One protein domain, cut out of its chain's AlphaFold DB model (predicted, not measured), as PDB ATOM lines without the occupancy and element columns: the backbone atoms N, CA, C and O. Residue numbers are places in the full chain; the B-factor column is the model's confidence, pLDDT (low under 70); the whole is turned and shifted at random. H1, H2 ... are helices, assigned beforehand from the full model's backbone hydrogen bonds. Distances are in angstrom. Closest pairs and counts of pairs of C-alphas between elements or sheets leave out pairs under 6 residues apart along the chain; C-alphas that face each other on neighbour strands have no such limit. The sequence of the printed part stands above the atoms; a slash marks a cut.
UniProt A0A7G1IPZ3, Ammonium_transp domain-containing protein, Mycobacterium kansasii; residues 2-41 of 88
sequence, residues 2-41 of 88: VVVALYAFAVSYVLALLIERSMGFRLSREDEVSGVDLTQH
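What this domain is: This is residues 2 to 41 of the 88 residues of the protein "Ammonium_transp domain-containing protein" of Mycobacterium kansasii (UniProt A0A7G1IPZ3). One long helix, H1, makes most of the length of a rod, and beyond its last residue an open stretch leads to two short helices, H2 and H3, that form a small corner at the other end. The printed part has 40 residues with three named helices, in the order H1, H2, H3, and no named strand; the class is all helix. It is extended, with a radius of gyration of the C-alphas of 14.8 A and spans of 42 by 18 by 14 A.

Where its parts are: H1 runs from Val 2, C-alpha at (139.277, 195.095, 17.718), to Ser 22, C-alpha at (156.943, 174.249, 30.452), 30.1 A. H2 is residues 29 to 34, 8.7 A long. H3 is residues 36 to 40, 6.0 A long, and its last C-alpha is at (147.212, 157.985, 28.764).

How they stand to each other: Residues 2 to 15 and 18 to 23 stand free. H1 is apart from H2 and from H3. H2 and H3 meet only through their link. In H1, H2 and H3 every O i to N i+4 pair is within hydrogen-bond range.

The domain as a whole: The C-alphas of Val 2 and Leu 38, the two farthest apart, are 42.9 A apart. The printed part has no cut. The link from H1 to H2 is short and that from H2 to H3 tight. Mean pLDDT of the printed part is 77.0; residues 24 to 41 are under 70.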
ATOM      1  N   VAL A   2     137.796 195.065  17.678       93.94
ATOM      2  CA  VAL A   2     139.277 195.095  17.718       93.94
ATOM      3  C   VAL A   2     139.872 194.842  19.112       93.94
ATOM      4  O   VAL A   2     140.751 194.003  19.246       93.94
ATOM      5  N   VAL A   3     139.360 195.497  20.160       96.00
ATOM      6  CA  VAL A   3     139.865 195.316  21.539       96.00
ATOM      7  C   VAL A   3     139.718 193.869  22.018       96.00
ATOM      8  O   VAL A   3     140.656 193.293  22.559       96.00
ATOM      9  N   VAL A   4     138.557 193.261  21.769       96.12
ATOM     10  CA  VAL A   4     138.280 191.871  22.157       96.12
ATOM     11  C   VAL A   4     139.157 190.902  21.362       96.12
ATOM     12  O   VAL A   4     139.702 189.967  21.940       96.12
ATOM     13  N   ALA A   5     139.349 191.148  20.062       97.00
ATOM     14  CA  ALA A   5     140.211 190.328  19.213       97.00
ATOM     15  C   ALA A   5     141.676 190.361  19.679       97.00
ATOM     16  O   ALA A   5     142.302 189.312  19.807       97.00
ATOM     17  N   LEU A   6     142.200 191.552  19.990       97.69
ATOM     18  CA  LEU A   6     143.562 191.711  20.502       97.69
ATOM     19  C   LEU A   6     143.739 191.042  21.863       97.69
ATOM     20  O   LEU A   6     144.734 190.357  22.072       97.69
ATOM     21  N   TYR A   7     142.767 191.194  22.764       96.69
ATOM     22  CA  TYR A   7     142.812 190.555  24.074       96.69
ATOM     23  C   TYR A   7     142.813 189.025  23.958       96.69
ATOM     24  O   TYR A   7     143.711 188.370  24.483       96.69
ATOM     25  N   ALA A   8     141.849 188.456  23.229       96.75
ATOM     26  CA  ALA A   8     141.733 187.010  23.072       96.75
ATOM     27  C   ALA A   8     142.979 186.407  22.408       96.75
ATOM     28  O   ALA A   8     143.478 185.380  22.867       96.75
ATOM     29  N   PHE A   9     143.517 187.062  21.374       96.81
ATOM     30  CA  PHE A   9     144.738 186.616  20.710       96.81
ATOM     31  C   PHE A   9     145.961 186.712  21.629       96.81
ATOM     32  O   PHE A   9     146.660 185.718  21.808       96.81
ATOM     33  N   ALA A  10     146.208 187.875  22.242       97.31
ATOM     34  CA  ALA A  10     147.399 188.100  23.059       97.31
ATOM     35  C   ALA A  10     147.435 187.184  24.287       97.31
ATOM     36  O   ALA A  10     148.459 186.561  24.556       97.31
ATOM     37  N   VAL A  11     146.314 187.055  25.003       97.00
ATOM     38  CA  VAL A  11     146.232 186.187  26.183       97.00
ATOM     39  C   VAL A  11     146.441 184.728  25.788       97.00
ATOM     40  O   VAL A  11     147.288 184.058  26.375       97.00
ATOM     41  N   SER A  12     145.746 184.246  24.753       94.81
ATOM     42  CA  SER A  12     145.902 182.862  24.285       94.81
ATOM     43  C   SER A  12     147.328 182.578  23.807       94.81
ATOM     44  O   SER A  12     147.868 181.514  24.095       94.81
ATOM     45  N   TYR A  13     147.963 183.538  23.127       94.69
ATOM     46  CA  TYR A  13     149.339 183.420  22.648       94.69
ATOM     47  C   TYR A  13     150.350 183.324  23.796       94.69
ATOM     48  O   TYR A  13     151.217 182.451  23.782       94.69
ATOM     49  N   VAL A  14     150.219 184.172  24.822       95.56
ATOM     50  CA  VAL A  14     151.093 184.117  26.004       95.56
ATOM     51  C   VAL A  14     150.926 182.791  26.746       95.56
ATOM     52  O   VAL A  14     151.926 182.182  27.126       95.56
ATOM     53  N   LEU A  15     149.691 182.306  26.914       92.31
ATOM     54  CA  LEU A  15     149.443 181.002  27.534       92.31
ATOM     55  C   LEU A  15     150.051 179.857  26.718       92.31
ATOM     56  O   LEU A  15     150.711 178.991  27.289       92.31
ATOM     57  N   ALA A  16     149.870 179.860  25.397       88.31
ATOM     58  CA  ALA A  16     150.441 178.839  24.523       88.31
ATOM     59  C   ALA A  16     151.973 178.799  24.626       88.31
ATOM     60  O   ALA A  16     152.543 177.719  24.756       88.31
ATOM     61  N   LEU A  17     152.632 179.962  24.661       87.75
ATOM     62  CA  LEU A  17     154.086 180.058  24.801       87.75
ATOM     63  C   LEU A  17     154.581 179.562  26.168       87.75
ATOM     64  O   LEU A  17     155.605 178.884  26.250       87.75
ATOM     65  N   LEU A  18     153.855 179.886  27.242       89.44
ATOM     66  CA  LEU A  18     154.140 179.370  28.583       89.44
ATOM     67  C   LEU A  18     154.065 177.840  28.610       89.44
ATOM     68  O   LEU A  18     154.987 177.200  29.111       89.44
ATOM     69  N   ILE A  19     153.013 177.263  28.024       85.94
ATOM     70  CA  ILE A  19     152.806 175.809  27.960       85.94
ATOM     71  C   ILE A  19     153.872 175.138  27.082       85.94
ATOM     72  O   ILE A  19     154.435 174.107  27.460       85.94
ATOM     73  N   GLU A  20     154.200 175.738  25.934       84.06
ATOM     74  CA  GLU A  20     155.276 175.272  25.059       84.06
ATOM     75  C   GLU A  20     156.614 175.219  25.806       84.06
ATOM     76  O   GLU A  20     157.356 174.251  25.663       84.06
ATOM     77  N   ARG A  21     156.907 176.223  26.642       79.25
ATOM     78  CA  ARG A  21     158.146 176.276  27.428       79.25
ATOM     79  C   ARG A  21     158.154 175.357  28.640       79.25
ATOM     80  O   ARG A  21     159.234 174.922  29.027       79.25
ATOM     81  N   SER A  22     157.005 175.085  29.252       81.38
ATOM     82  CA  SER A  22     156.943 174.249  30.452       81.38
ATOM     83  C   SER A  22     156.919 172.755  30.139       81.38
ATOM     84  O   SER A  22     157.586 171.985  30.818       81.38
ATOM     85  N   MET A  23     156.115 172.340  29.156       72.75
ATOM     86  CA  MET A  23     155.793 170.923  28.918       72.75
ATOM     87  C   MET A  23     155.924 170.517  27.446       72.75
ATOM     88  O   MET A  23     156.091 169.338  27.161       72.75
ATOM     89  N   GLY A  24     155.893 171.483  26.523       69.81
ATOM     90  CA  GLY A  24     155.866 171.225  25.086       69.81
ATOM     91  C   GLY A  24     154.437 170.993  24.591       69.81
ATOM     92  O   GLY A  24     153.756 170.065  25.007       69.81
ATOM     93  N   PHE A  25     153.966 171.852  23.683       65.81
ATOM     94  CA  PHE A  25     152.610 171.765  23.115       65.81
ATOM     95  C   PHE A  25     152.476 170.640  22.071       65.81
ATOM     96  O   PHE A  25     151.370 170.238  21.720       65.81
ATOM     97  N   ARG A  26     153.608 170.149  21.546       69.50
ATOM     98  CA  ARG A  26     153.683 168.981  20.663       69.50
ATOM     99  C   ARG A  26     154.204 167.799  21.466       69.50
ATOM    100  O   ARG A  26     155.224 167.929  22.140       69.50
ATOM    101  N   LEU A  27     153.523 166.666  21.346       60.12
ATOM    102  CA  LEU A  27     154.017 165.392  21.845       60.12
ATOM    103  C   LEU A  27     155.333 165.034  21.139       60.12
ATOM    104  O   LEU A  27     155.534 165.399  19.976       60.12
ATOM    105  N   SER A  28     156.235 164.353  21.845       61.75
ATOM    106  CA  SER A  28     157.456 163.827  21.230       61.75
ATOM    107  C   SER A  28     157.073 162.903  20.062       61.75
ATOM    108  O   SER A  28     156.016 162.266  20.089       61.75
ATOM    109  N   ARG A  29     157.883 162.853  18.992       59.81
ATOM    110  CA  ARG A  29     157.558 162.022  17.810       59.81
ATOM    111  C   ARG A  29     157.436 160.550  18.194       59.81
ATOM    112  O   ARG A  29     156.720 159.789  17.553       59.81
ATOM    113  N   GLU A  30     158.150 160.165  19.240       57.06
ATOM    114  CA  GLU A  30     158.154 158.842  19.834       57.06
ATOM    115  C   GLU A  30     156.790 158.517  20.476       57.06
ATOM    116  O   GLU A  30     156.263 157.423  20.264       57.06
ATOM    117  N   ASP A  31     156.168 159.482  21.162       55.78
ATOM    118  CA  ASP A  31     154.841 159.323  21.770       55.78
ATOM    119  C   ASP A  31     153.706 159.372  20.730       55.78
ATOM    120  O   ASP A  31     152.731 158.629  20.852       55.78
ATOM    121  N   GLU A  32     153.856 160.177  19.670       58.00
ATOM    122  CA  GLU A  32     152.912 160.254  18.540       58.00
ATOM    123  C   GLU A  32     152.800 158.910  17.793       58.00
ATOM    124  O   GLU A  32     151.704 158.499  17.413       58.00
ATOM    125  N   VAL A  33     153.915 158.183  17.641       59.50
ATOM    126  CA  VAL A  33     153.949 156.855  16.994       59.50
ATOM    127  C   VAL A  33     153.434 155.747  17.923       59.50
ATOM    128  O   VAL A  33     152.871 154.763  17.444       59.50
ATOM    129  N   SER A  34     153.596 155.894  19.244       57.47
ATOM    130  CA  SER A  34     153.160 154.890  20.229       57.47
ATOM    131  C   SER A  34     151.644 154.869  20.497       57.47
ATOM    132  O   SER A  34     151.136 153.887  21.038       57.47
ATOM    133  N   GLY A  35     150.920 155.912  20.074       54.16
ATOM    134  CA  GLY A  35     149.480 156.061  20.280       54.16
ATOM    135  C   GLY A  35     149.137 156.634  21.660       54.16
ATOM    136  O   GLY A  35     149.239 155.952  22.678       54.16
ATOM    137  N   VAL A  36     148.664 157.885  21.682       58.56
ATOM    138  CA  VAL A  36     148.262 158.627  22.899       58.56
ATOM    139  C   VAL A  36     147.176 157.901  23.697       58.56
ATOM    140  O   VAL A  36     147.215 157.874  24.928       58.56
ATOM    141  N   ASP A  37     146.249 157.249  22.997       53.97
ATOM    142  CA  ASP A  37     145.130 156.526  23.610       53.97
ATOM    143  C   ASP A  37     145.611 155.341  24.472       53.97
ATOM    144  O   ASP A  37     145.058 155.063  25.535       53.97
ATOM    145  N   LEU A  38     146.706 154.677  24.079       53.59
ATOM    146  CA  LEU A  38     147.277 153.552  24.827       53.59
ATOM    147  C   LEU A  38     148.086 153.999  26.051       53.59
ATOM    148  O   LEU A  38     148.065 153.309  27.070       53.59
ATOM    149  N   THR A  39     148.792 155.131  25.967       53.06
ATOM    150  CA  THR A  39     149.698 155.594  27.032       53.06
ATOM    151  C   THR A  39     148.989 156.387  28.129       53.06
ATOM    152  O   THR A  39     149.401 156.302  29.286       53.06
ATOM    153  N   GLN A  40     147.916 157.119  27.805       54.19
ATOM    154  CA  GLN A  40     147.212 157.985  28.764       54.19
ATOM    155  C   GLN A  40     145.840 157.461  29.200       54.19
ATOM    156  O   GLN A  40     145.425 157.737  30.324       54.19
ATOM    157  N   HIS A  41     145.149 156.689  28.358       64.38
ATOM    158  CA  HIS A  41     143.789 156.227  28.647       64.38
ATOM    159  C   HIS A  41     143.687 154.724  28.919       64.38
ATOM    160  O   HIS A  41     142.628 154.279  29.344       64.38
TER     161      HIS A  41